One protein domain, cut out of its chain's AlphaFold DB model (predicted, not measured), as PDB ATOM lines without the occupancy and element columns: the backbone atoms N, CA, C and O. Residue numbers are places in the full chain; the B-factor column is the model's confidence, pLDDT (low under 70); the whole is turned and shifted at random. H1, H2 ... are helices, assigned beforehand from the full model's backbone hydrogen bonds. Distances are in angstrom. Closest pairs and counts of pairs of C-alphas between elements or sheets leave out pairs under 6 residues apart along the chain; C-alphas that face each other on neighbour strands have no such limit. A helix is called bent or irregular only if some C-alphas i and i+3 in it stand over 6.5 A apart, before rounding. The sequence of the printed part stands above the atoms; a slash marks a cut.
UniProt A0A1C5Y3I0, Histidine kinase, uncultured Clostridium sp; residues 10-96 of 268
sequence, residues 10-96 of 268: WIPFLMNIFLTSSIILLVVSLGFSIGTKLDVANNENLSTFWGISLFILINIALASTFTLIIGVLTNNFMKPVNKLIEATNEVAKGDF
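AT A GLANCE: This is residues 10 to 96 of the 268 residues of the protein "Histidine kinase" of uncultured Clostridium sp (UniProt A0A1C5Y3I0). A long, thin helical hairpin: H2, the longest helix, has the shorter H1 running back beside its first part, and the far part of H2 sticks out beyond H1 as an arm, with residues 79 to 86 and 89 to 92 standing free. The printed part has 87 residues, with two named helices in the order H1, H2 and no named strand; the class is all helix. The whole is an extended rod of 79 by 15 by 11 A, with a radius of gyration of the C-alphas of 22.5 A.

HOW THE PARTS SIT: H2, residues 47 to 92, has a kink of 29 degrees near residue 78; it is neither bent nor irregular, but only just: C-alphas 77 and 80 are 6.5 A apart. H1, residues 10 to 40, touches H2, the closest C-alphas being those of Phe 18 and Thr 67, 6.0 A apart. They form a helical hairpin, at a shallow tilt of 14 degrees, opposite ways. Each O i to N i+4 pair in H1 is within hydrogen-bond range, and 40 of 42 in H2.

IN THESE COORDINATES: H2 measures 67.1 A from C-alpha 47 at (-6.549, 30.006, 31.590) to C-alpha 92 at (-47.561, 43.712, -19.719). H1 measures 43.9 A and begins with C-alpha 10 at (-30.273, 41.020, -0.690).

THE WHOLE: The C-alphas of Asn 42 and Gly 94, the two farthest apart, are 78.8 A apart. The printed part has no cut, and the link from H1 to H2 is short. Mean pLDDT of the printed part is 76.2; residues 10 to 11, 13 to 14, 32 to 33 and 35 to 50 are under 70.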
ATOM      1  N   TRP A  10     -30.449  41.960  -1.788       64.88
ATOM      2  CA  TRP A  10     -30.273  41.020  -0.690       64.88
ATOM      3  C   TRP A  10     -28.814  40.823  -0.270       64.88
ATOM      4  O   TRP A  10     -28.560  40.610   0.908       64.88
ATOM      5  N   ILE A  11     -27.844  40.947  -1.184       68.06
ATOM      6  CA  ILE A  11     -26.415  40.809  -0.854       68.06
ATOM      7  C   ILE A  11     -25.945  41.916   0.110       68.06
ATOM      8  O   ILE A  11     -25.418  41.570   1.166       68.06
ATOM      9  N   PRO A  12     -26.150  43.222  -0.163       70.25
ATOM     10  CA  PRO A  12     -25.765  44.268   0.779       70.25
ATOM     11  C   PRO A  12     -26.591  44.225   2.071       70.25
ATOM     12  O   PRO A  12     -26.051  44.550   3.123       70.25
ATOM     13  N   PHE A  13     -27.850  43.774   2.032       69.31
ATOM     14  CA  PHE A  13     -28.667  43.591   3.237       69.31
ATOM     15  C   PHE A  13     -28.123  42.479   4.151       69.31
ATOM     16  O   PHE A  13     -27.905  42.704   5.338       69.31
ATOM     17  N   LEU A  14     -27.811  41.304   3.591       69.75
ATOM     18  CA  LEU A  14     -27.174  40.197   4.316       69.75
ATOM     19  C   LEU A  14     -25.797  40.587   4.855       69.75
ATOM     20  O   LEU A  14     -25.452  40.238   5.983       69.75
ATOM     21  N   MET A  15     -25.023  41.331   4.063       73.06
ATOM     22  CA  MET A  15     -23.714  41.832   4.471       73.06
ATOM     23  C   MET A  15     -23.832  42.838   5.617       73.06
ATOM     24  O   MET A  15     -23.037  42.781   6.550       73.06
ATOM     25  N   ASN A  16     -24.843  43.711   5.597       74.00
ATOM     26  CA  ASN A  16     -25.111  44.645   6.688       74.00
ATOM     27  C   ASN A  16     -25.494  43.906   7.976       74.00
ATOM     28  O   ASN A  16     -24.877  44.164   9.001       74.00
ATOM     29  N   ILE A  17     -26.402  42.923   7.903       73.12
ATOM     30  CA  ILE A  17     -26.778  42.083   9.053       73.12
ATOM     31  C   ILE A  17     -25.559  41.352   9.622       73.12
ATOM     32  O   ILE A  17     -25.354  41.337  10.835       73.12
ATOM     33  N   PHE A  18     -24.731  40.755   8.763       76.62
ATOM     34  CA  PHE A  18     -23.511  40.081   9.200       76.62
ATOM     35  C   PHE A  18     -22.550  41.051   9.892       76.62
ATOM     36  O   PHE A  18     -22.022  40.731  10.955       76.62
ATOM     37  N   LEU A  19     -22.352  42.245   9.325       75.56
ATOM     38  CA  LEU A  19     -21.496  43.284   9.895       75.56
ATOM     39  C   LEU A  19     -22.030  43.771  11.245       75.56
ATOM     40  O   LEU A  19     -21.265  43.814  12.202       75.56
ATOM     41  N   THR A  20     -23.325  44.078  11.363       74.88
ATOM     42  CA  THR A  20     -23.920  44.533  12.628       74.88
ATOM     43  C   THR A  20     -23.846  43.454  13.699       74.88
ATOM     44  O   THR A  20     -23.443  43.744  14.822       74.88
ATOM     45  N   SER A  21     -24.148  42.198  13.353       72.50
ATOM     46  CA  SER A  21     -24.036  41.070  14.281       72.50
ATOM     47  C   SER A  21     -22.586  40.836  14.698       72.50
ATOM     48  O   SER A  21     -22.305  40.686  15.882       72.50
ATOM     49  N   SER A  22     -21.639  40.896  13.759       73.12
ATOM     50  CA  SER A  22     -20.207  40.753  14.055       73.12
ATOM     51  C   SER A  22     -19.688  41.882  14.947       73.12
ATOM     52  O   SER A  22     -18.924  41.620  15.870       73.12
ATOM     53  N   ILE A  23     -20.131  43.125  14.723       76.75
ATOM     54  CA  ILE A  23     -19.773  44.284  15.556       76.75
ATOM     55  C   ILE A  23     -20.326  44.121  16.974       76.75
ATOM     56  O   ILE A  23     -19.577  44.307  17.929       76.75
ATOM     57  N   ILE A  24     -21.598  43.734  17.131       74.62
ATOM     58  CA  ILE A  24     -22.209  43.495  18.450       74.62
ATOM     59  C   ILE A  24     -21.416  42.432  19.212       74.62
ATOM     60  O   ILE A  24     -21.049  42.640  20.367       74.62
ATOM     61  N   LEU A  25     -21.087  41.319  18.555       72.75
ATOM     62  CA  LEU A  25     -20.329  40.237  19.177       72.75
ATOM     63  C   LEU A  25     -18.894  40.649  19.528       72.75
ATOM     64  O   LEU A  25     -18.384  40.263  20.580       72.75
ATOM     65  N   LEU A  26     -18.257  41.477  18.694       76.31
ATOM     66  CA  LEU A  26     -16.930  42.031  18.961       76.31
ATOM     67  C   LEU A  26     -16.955  42.973  20.174       76.31
ATOM     68  O   LEU A  26     -16.086  42.870  21.037       76.31
ATOM     69  N   VAL A  27     -17.973  43.831  20.294       76.12
ATOM     70  CA  VAL A  27     -18.170  44.716  21.456       76.12
ATOM     71  C   VAL A  27     -18.410  43.906  22.733       76.12
ATOM     72  O   VAL A  27     -17.776  44.183  23.751       76.12
ATOM     73  N   VAL A  28     -19.251  42.868  22.683       73.62
ATOM     74  CA  VAL A  28     -19.487  41.960  23.822       73.62
ATOM     75  C   VAL A  28     -18.198  41.232  24.214       73.62
ATOM     76  O   VAL A  28     -17.872  41.148  25.397       73.62
ATOM     77  N   SER A  29     -17.418  40.764  23.238       71.19
ATOM     78  CA  SER A  29     -16.136  40.107  23.494       71.19
ATOM     79  C   SER A  29     -15.083  41.052  24.072       71.19
ATOM     80  O   SER A  29     -14.305  40.631  24.928       71.19
ATOM     81  N   LEU A  30     -15.035  42.313  23.632       72.44
ATOM     82  CA  LEU A  30     -14.165  43.335  24.219       72.44
ATOM     83  C   LEU A  30     -14.588  43.647  25.656       72.44
ATOM     84  O   LEU A  30     -13.732  43.673  26.535       72.44
ATOM     85  N   GLY A  31     -15.889  43.811  25.912       70.56
ATOM     86  CA  GLY A  31     -16.430  44.017  27.257       70.56
ATOM     87  C   GLY A  31     -16.094  42.863  28.205       70.56
ATOM     88  O   GLY A  31     -15.625  43.101  29.314       70.56
ATOM     89  N   PHE A  32     -16.233  41.615  27.748       69.50
ATOM     90  CA  PHE A  32     -15.853  40.424  28.516       69.50
ATOM     91  C   PHE A  32     -14.334  40.328  28.750       69.50
ATOM     92  O   PHE A  32     -13.888  39.990  29.844       69.50
ATOM     93  N   SER A  33     -13.516  40.679  27.752       69.75
ATOM     94  CA  SER A  33     -12.050  40.720  27.873       69.75
ATOM     95  C   SER A  33     -11.577  41.806  28.850       69.75
ATOM     96  O   SER A  33     -10.675  41.573  29.651       69.75
ATOM     97  N   ILE A  34     -12.214  42.980  28.847       70.19
ATOM     98  CA  ILE A  34     -11.945  44.051  29.818       70.19
ATOM     99  C   ILE A  34     -12.403  43.623  31.216       70.19
ATOM    100  O   ILE A  34     -11.648  43.787  32.169       70.19
ATOM    101  N   GLY A  35     -13.594  43.029  31.339       66.69
ATOM    102  CA  GLY A  35     -14.123  42.518  32.605       66.69
ATOM    103  C   GLY A  35     -13.220  41.459  33.236       66.69
ATOM    104  O   GLY A  35     -12.889  41.559  34.413       66.69
ATOM    105  N   THR A  36     -12.735  40.500  32.444       67.56
ATOM    106  CA  THR A  36     -11.790  39.481  32.927       67.56
ATOM    107  C   THR A  36     -10.407  40.059  33.215       67.56
ATOM    108  O   THR A  36      -9.798  39.643  34.186       67.56
ATOM    109  N   LYS A  37      -9.905  41.053  32.466       66.06
ATOM    110  CA  LYS A  37      -8.648  41.756  32.806       66.06
ATOM    111  C   LYS A  37      -8.738  42.576  34.097       66.06
ATOM    112  O   LYS A  37      -7.747  42.647  34.818       66.06
ATOM    113  N   LEU A  38      -9.891  43.183  34.387       63.59
ATOM    114  CA  LEU A  38     -10.147  43.869  35.660       63.59
ATOM    115  C   LEU A  38     -10.168  42.883  36.839       63.59
ATOM    116  O   LEU A  38      -9.675  43.222  37.909       63.59
ATOM    117  N   ASP A  39     -10.665  41.663  36.626       59.91
ATOM    118  CA  ASP A  39     -10.663  40.572  37.615       59.91
ATOM    119  C   ASP A  39      -9.265  39.911  37.761       59.91
ATOM    120  O   ASP A  39      -8.814  39.580  38.857       59.91
ATOM    121  N   VAL A  40      -8.513  39.804  36.656       54.69
ATOM    122  CA  VAL A  40      -7.151  39.231  36.548       54.69
ATOM    123  C   VAL A  40      -6.047  40.167  37.049       54.69
ATOM    124  O   VAL A  40      -4.958  39.690  37.359       54.69
ATOM    125  N   ALA A  41      -6.300  41.469  37.227       56.00
ATOM    126  CA  ALA A  41      -5.348  42.382  37.876       56.00
ATOM    127  C   ALA A  41      -4.961  41.948  39.315       56.00
ATOM    128  O   ALA A  41      -3.999  42.475  39.868       56.00
ATOM    129  N   ASN A  42      -5.665  40.961  39.886       56.22
ATOM    130  CA  ASN A  42      -5.336  40.298  41.149       56.22
ATOM    131  C   ASN A  42      -4.759  38.868  41.018       56.22
ATOM    132  O   ASN A  42      -4.361  38.308  42.038       56.22
ATOM    133  N   ASN A  43      -4.725  38.233  39.837       57.47
ATOM    134  CA  ASN A  43      -4.245  36.847  39.699       57.47
ATOM    135  C   ASN A  43      -3.788  36.517  38.260       57.47
ATOM    136  O   ASN A  43      -4.608  36.415  37.348       57.47
ATOM    137  N   GLU A  44      -2.483  36.309  38.048       56.53
ATOM    138  CA  GLU A  44      -1.883  36.020  36.734       56.53
ATOM    139  C   GLU A  44      -2.185  34.586  36.260       56.53
ATOM    140  O   GLU A  44      -1.414  33.660  36.503       56.53
ATOM    141  N   ASN A  45      -3.314  34.376  35.571       60.25
ATOM    142  CA  ASN A  45      -3.716  33.043  35.108       60.25
ATOM    143  C   ASN A  45      -3.805  32.936  33.572       60.25
ATOM    144  O   ASN A  45      -4.530  33.672  32.900       60.25
ATOM    145  N   LEU A  46      -3.089  31.966  32.992       60.59
ATOM    146  CA  LEU A  46      -3.054  31.690  31.543       60.59
ATOM    147  C   LEU A  46      -4.392  31.124  31.014       60.59
ATOM    148  O   LEU A  46      -4.693  31.212  29.823       60.59
ATOM    149  N   SER A  47      -5.226  30.570  31.900       63.47
ATOM    150  CA  SER A  47      -6.549  30.006  31.590       63.47
ATOM    151  C   SER A  47      -7.544  31.046  31.056       63.47
ATOM    152  O   SER A  47      -8.368  30.730  30.196       63.47
ATOM    153  N   THR A  48      -7.427  32.305  31.484       66.38
ATOM    154  CA  THR A  48      -8.287  33.409  31.031       66.38
ATOM    155  C   THR A  48      -8.088  33.758  29.552       66.38
ATOM    156  O   THR A  48      -9.057  34.063  28.857       66.38
ATOM    157  N   PHE A  49      -6.866  33.636  29.022       66.44
ATOM    158  CA  PHE A  49      -6.575  33.901  27.606       66.44
ATOM    159  C   PHE A  49      -7.255  32.892  26.665       66.44
ATOM    160  O   PHE A  49      -7.852  33.266  25.649       66.44
ATOM    161  N   TRP A  50      -7.212  31.606  27.028       67.94
ATOM    162  CA  TRP A  50      -7.866  30.542  26.266       67.94
ATOM    163  C   TRP A  50      -9.393  30.661  26.302       67.94
ATOM    164  O   TRP A  50     -10.040  30.451  25.276       67.94
ATOM    165  N   GLY A  51      -9.964  31.089  27.434       70.31
ATOM    166  CA  GLY A  51     -11.399  31.362  27.555       70.31
ATOM    167  C   GLY A  51     -11.887  32.477  26.622       70.31
ATOM    168  O   GLY A  51     -12.895  32.309  25.937       70.31
ATOM    169  N   ILE A  52     -11.141  33.585  26.523       71.94
ATOM    170  CA  ILE A  52     -11.473  34.702  25.616       71.94
ATOM    171  C   ILE A  52     -11.383  34.259  24.149       71.94
ATOM    172  O   ILE A  52     -12.271  34.561  23.353       71.94
ATOM    173  N   SER A  53     -10.338  33.509  23.790       70.94
ATOM    174  CA  SER A  53     -10.149  33.023  22.416       70.94
ATOM    175  C   SER A  53     -11.274  32.070  21.990       70.94
ATOM    176  O   SER A  53     -11.813  32.200  20.891       70.94
ATOM    177  N   LEU A  54     -11.688  31.159  22.878       74.56
ATOM    178  CA  LEU A  54     -12.814  30.254  22.641       74.56
ATOM    179  C   LEU A  54     -14.140  31.018  22.500       74.56
ATOM    180  O   LEU A  54     -14.930  30.715  21.606       74.56
ATOM    181  N   PHE A  55     -14.365  32.042  23.326       72.12
ATOM    182  CA  PHE A  55     -15.550  32.896  23.239       72.12
ATOM    183  C   PHE A  55     -15.643  33.621  21.889       72.12
ATOM    184  O   PHE A  55     -16.702  33.622  21.260       72.12
ATOM    185  N   ILE A  56     -14.538  34.187  21.395       75.50
ATOM    186  CA  ILE A  56     -14.491  34.840  20.076       75.50
ATOM    187  C   ILE A  56     -14.839  33.845  18.963       75.50
ATOM    188  O   ILE A  56     -15.662  34.153  18.099       75.50
ATOM    189  N   LEU A  57     -14.263  32.639  18.997       78.81
ATOM    190  CA  LEU A  57     -14.518  31.609  17.985       78.81
ATOM    191  C   LEU A  57     -15.986  31.170  17.953       78.81
ATOM    192  O   LEU A  57     -16.561  31.050  16.870       78.81
ATOM    193  N   ILE A  58     -16.614  30.992  19.120       78.81
ATOM    194  CA  ILE A  58     -18.042  30.654  19.221       78.81
ATOM    195  C   ILE A  58     -18.898  31.751  18.582       78.81
ATOM    196  O   ILE A  58     -19.810  31.459  17.812       78.81
ATOM    197  N   ASN A  59     -18.580  33.016  18.839       76.12
ATOM    198  CA  ASN A  59     -19.318  34.143  18.279       76.12
ATOM    199  C   ASN A  59     -19.187  34.247  16.753       76.12
ATOM    200  O   ASN A  59     -20.183  34.456  16.064       76.12
ATOM    201  N   ILE A  60     -17.988  34.039  16.205       78.56
ATOM    202  CA  ILE A  60     -17.782  34.002  14.747       78.56
ATOM    203  C   ILE A  60     -18.583  32.856  14.118       78.56
ATOM    204  O   ILE A  60     -19.222  33.042  13.078       78.56
ATOM    205  N   ALA A  61     -18.587  31.683  14.758       80.31
ATOM    206  CA  ALA A  61     -19.370  30.543  14.301       80.31
ATOM    207  C   ALA A  61     -20.876  30.858  14.310       80.31
ATOM    208  O   ALA A  61     -21.550  30.608  13.312       80.31
ATOM    209  N   LEU A  62     -21.391  31.473  15.380       80.12
ATOM    210  CA  LEU A  62     -22.794  31.890  15.489       80.12
ATOM    211  C   LEU A  62     -23.182  32.953  14.451       80.12
ATOM    212  O   LEU A  62     -24.241  32.851  13.839       80.12
ATOM    213  N   ALA A  63     -22.329  33.948  14.200       78.69
ATOM    214  CA  ALA A  63     -22.582  34.953  13.166       78.69
ATOM    215  C   ALA A  63     -22.635  34.322  11.766       78.69
ATOM    216  O   ALA A  63     -23.516  34.637  10.966       78.69
ATOM    217  N   SER A  64     -21.719  33.392  11.484       79.88
ATOM    218  CA  SER A  64     -21.636  32.709  10.190       79.88
ATOM    219  C   SER A  64     -22.854  31.818   9.935       79.88
ATOM    220  O   SER A  64     -23.428  31.853   8.845       79.88
ATOM    221  N   THR A  65     -23.292  31.049  10.939       79.69
ATOM    222  CA  THR A  65     -24.497  30.213  10.828       79.69
ATOM    223  C   THR A  65     -25.754  31.063  10.696       79.69
ATOM    224  O   THR A  65     -26.595  30.767   9.849       79.69
ATOM    225  N   PHE A  66     -25.858  32.161  11.449       80.12
ATOM    226  CA  PHE A  66     -26.976  33.094  11.345       80.12
ATOM    227  C   PHE A  66     -27.084  33.699   9.940       80.12
ATOM    228  O   PHE A  66     -28.148  33.648   9.326       80.12
ATOM    229  N   THR A  67     -25.983  34.194   9.373       82.19
ATOM    230  CA  THR A  67     -25.976  34.738   8.006       82.19
ATOM    231  C   THR A  67     -26.331  33.692   6.956       82.19
ATOM    232  O   THR A  67     -27.072  34.001   6.022       82.19
ATOM    233  N   LEU A  68     -25.870  32.449   7.119       82.12
ATOM    234  CA  LEU A  68     -26.231  31.353   6.221       82.12
ATOM    235  C   LEU A  68     -27.739  31.059   6.275       82.12
ATOM    236  O   LEU A  68     -28.379  30.952   5.228       82.12
ATOM    237  N   ILE A  69     -28.325  31.011   7.475       82.06
ATOM    238  CA  ILE A  69     -29.766  30.803   7.675       82.06
ATOM    239  C   ILE A  69     -30.577  31.934   7.030       82.06
ATOM    240  O   ILE A  69     -31.488  31.658   6.246       82.06
ATOM    241  N   ILE A  70     -30.230  33.200   7.291       81.06
ATOM    242  CA  ILE A  70     -30.943  34.348   6.706       81.06
ATOM    243  C   ILE A  70     -30.813  34.342   5.177       81.06
ATOM    244  O   ILE A  70     -31.794  34.617   4.484       81.06
ATOM    245  N   GLY A  71     -29.649  33.979   4.629       78.56
ATOM    246  CA  GLY A  71     -29.445  33.864   3.183       78.56
ATOM    247  C   GLY A  71     -30.356  32.821   2.529       78.56
ATOM    248  O   GLY A  71     -30.987  33.104   1.507       78.56
ATOM    249  N   VAL A  72     -30.485  31.640   3.140       79.56
ATOM    250  CA  VAL A  72     -31.374  30.571   2.650       79.56
ATOM    251  C   VAL A  72     -32.844  30.991   2.730       79.56
ATOM    252  O   VAL A  72     -33.568  30.853   1.741       79.56
ATOM    253  N   LEU A  73     -33.278  31.552   3.865       76.31
ATOM    254  CA  LEU A  73     -34.652  32.036   4.059       76.31
ATOM    255  C   LEU A  73     -35.017  33.124   3.044       76.31
ATOM    256  O   LEU A  73     -36.061  33.054   2.396       76.31
ATOM    257  N   THR A  74     -34.113  34.082   2.845       78.00
ATOM    258  CA  THR A  74     -34.262  35.171   1.876       78.00
ATOM    259  C   THR A  74     -34.449  34.641   0.456       78.00
ATOM    260  O   THR A  74     -35.347  35.077  -0.264       78.00
ATOM    261  N   ASN A  75     -33.625  33.675   0.040       77.06
ATOM    262  CA  ASN A  75     -33.714  33.100  -1.299       77.06
ATOM    263  C   ASN A  75     -35.044  32.362  -1.520       77.06
ATOM    264  O   ASN A  75     -35.623  32.441  -2.604       77.06
ATOM    265  N   ASN A  76     -35.550  31.666  -0.499       75.75
ATOM    266  CA  ASN A  76     -36.821  30.954  -0.597       75.75
ATOM    267  C   ASN A  76     -38.016  31.914  -0.713       75.75
ATOM    268  O   ASN A  76     -38.937  31.653  -1.481       75.75
ATOM    269  N   PHE A  77     -37.959  33.054  -0.022       77.00
ATOM    270  CA  PHE A  77     -38.975  34.106  -0.104       77.00
ATOM    271  C   PHE A  77     -38.919  34.891  -1.426       77.00
ATOM    272  O   PHE A  77     -39.942  35.329  -1.945       77.00
ATOM    273  N   MET A  78     -37.733  35.042  -2.018       81.94
ATOM    274  CA  MET A  78     -37.545  35.852  -3.226       81.94
ATOM    275  C   MET A  78     -37.880  35.185  -4.543       81.94
ATOM    276  O   MET A  78     -38.295  35.864  -5.482       81.94
ATOM    277  N   LYS A  79     -37.755  33.863  -4.624       83.06
ATOM    278  CA  LYS A  79     -38.169  33.108  -5.813       83.06
ATOM    279  C   LYS A  79     -39.617  33.397  -6.244       83.06
ATOM    280  O   LYS A  79     -39.793  33.723  -7.416       83.06
ATOM    281  N   PRO A  80     -40.643  33.308  -5.372       85.94
ATOM    282  CA  PRO A  80     -42.020  33.575  -5.786       85.94
ATOM    283  C   PRO A  80     -42.249  35.039  -6.183       85.94
ATOM    284  O   PRO A  80     -42.949  35.290  -7.159       85.94
ATOM    285  N   VAL A  81     -41.602  36.002  -5.517       87.50
ATOM    286  CA  VAL A  81     -41.703  37.425  -5.888       87.50
ATOM    287  C   VAL A  81     -41.103  37.689  -7.269       87.50
ATOM    288  O   VAL A  81     -41.725  38.358  -8.090       87.50
ATOM    289  N   ASN A  82     -39.936  37.117  -7.574       87.38
ATOM    290  CA  ASN A  82     -39.338  37.243  -8.904       87.38
ATOM    291  C   ASN A  82     -40.210  36.593  -9.987       87.38
ATOM    292  O   ASN A  82     -40.399  37.199 -11.037       87.38
ATOM    293  N   LYS A  83     -40.806  35.423  -9.716       90.12
ATOM    294  CA  LYS A  83     -41.765  34.788 -10.635       90.12
ATOM    295  C   LYS A  83     -42.986  35.670 -10.896       90.12
ATOM    296  O   LYS A  83     -43.420  35.770 -12.036       90.12
ATOM    297  N   LEU A  84     -43.523  36.324  -9.866       92.31
ATOM    298  CA  LEU A  84     -44.630  37.269 -10.023       92.31
ATOM    299  C   LEU A  84     -44.221  38.470 -10.887       92.31
ATOM    300  O   LEU A  84     -44.982  38.873 -11.761       92.31
ATOM    301  N   ILE A  85     -43.022  39.023 -10.680       92.50
ATOM    302  CA  ILE A  85     -42.490  40.126 -11.497       92.50
ATOM    303  C   ILE A  85     -42.329  39.688 -12.957       92.50
ATOM    304  O   ILE A  85     -42.732  40.414 -13.862       92.50
ATOM    305  N   GLU A  86     -41.760  38.508 -13.198       93.75
ATOM    306  CA  GLU A  86     -41.621  37.929 -14.539       93.75
ATOM    307  C   GLU A  86     -42.989  37.734 -15.200       93.75
ATOM    308  O   GLU A  86     -43.209  38.250 -16.293       93.75
ATOM    309  N   ALA A  87     -43.940  37.101 -14.512       95.06
ATOM    310  CA  ALA A  87     -45.297  36.899 -15.014       95.06
ATOM    311  C   ALA A  87     -46.016  38.226 -15.299       95.06
ATOM    312  O   ALA A  87     -46.671  38.367 -16.327       95.06
ATOM    313  N   THR A  88     -45.850  39.230 -14.436       95.56
ATOM    314  CA  THR A  88     -46.413  40.572 -14.644       95.56
ATOM    315  C   THR A  88     -45.802  41.248 -15.872       95.56
ATOM    316  O   THR A  88     -46.516  41.903 -16.627       95.56
ATOM    317  N   ASN A  89     -44.501  41.068 -16.117       95.25
ATOM    318  CA  ASN A  89     -43.847  41.588 -17.317       95.25
ATOM    319  C   ASN A  89     -44.334  40.895 -18.595       95.25
ATOM    320  O   ASN A  89     -44.449  41.563 -19.618       95.25
ATOM    321  N   GLU A  90     -44.625  39.592 -18.562       95.25
ATOM    322  CA  GLU A  90     -45.221  38.896 -19.712       95.25
ATOM    323  C   GLU A  90     -46.662  39.361 -19.972       95.25
ATOM    324  O   GLU A  90     -47.005  39.688 -21.108       95.25
ATOM    325  N   VAL A  91     -47.470  39.541 -18.921       95.62
ATOM    326  CA  VAL A  91     -48.815  40.135 -19.038       95.62
ATOM    327  C   VAL A  91     -48.747  41.556 -19.605       95.62
ATOM    328  O   VAL A  91     -49.533  41.910 -20.478       95.62
ATOM    329  N   ALA A  92     -47.769  42.364 -19.187       93.06
ATOM    330  CA  ALA A  92     -47.561  43.712 -19.719       93.06
ATOM    331  C   ALA A  92     -47.154  43.732 -21.207       93.06
ATOM    332  O   ALA A  92     -47.345  44.745 -21.877       93.06
ATOM    333  N   LYS A  93     -46.611  42.629 -21.740       94.12
ATOM    334  CA  LYS A  93     -46.363  42.451 -23.183       94.12
ATOM    335  C   LYS A  93     -47.603  41.971 -23.947       94.12
ATOM    336  O   LYS A  93     -47.537  41.874 -25.169       94.12
ATOM    337  N   GLY A  94     -48.706  41.686 -23.253       92.00
ATOM    338  CA  GLY A  94     -49.970  41.231 -23.832       92.00
ATOM    339  C   GLY A  94     -50.217  39.724 -23.739       92.00
ATOM    340  O   GLY A  94     -51.197  39.251 -24.308       92.00
ATOM    341  N   ASP A  95     -49.371  38.955 -23.043       93.94
ATOM    342  CA  ASP A  95     -49.635  37.529 -22.823       93.94
ATOM    343  C   ASP A  95     -50.538  37.313 -21.597       93.94
ATOM    344  O   ASP A  95     -50.084  37.234 -20.454       93.94
ATOM    345  N   PHE A  96     -51.843  37.184 -21.846       94.44
ATOM    346  CA  PHE A  96     -52.847  36.918 -20.811       94.44
ATOM    347  C   PHE A  96     -53.084  35.420 -20.539       94.44
ATOM    348  O   PHE A  96     -53.995  35.060 -19.785       94.44
TER     349      PHE A  96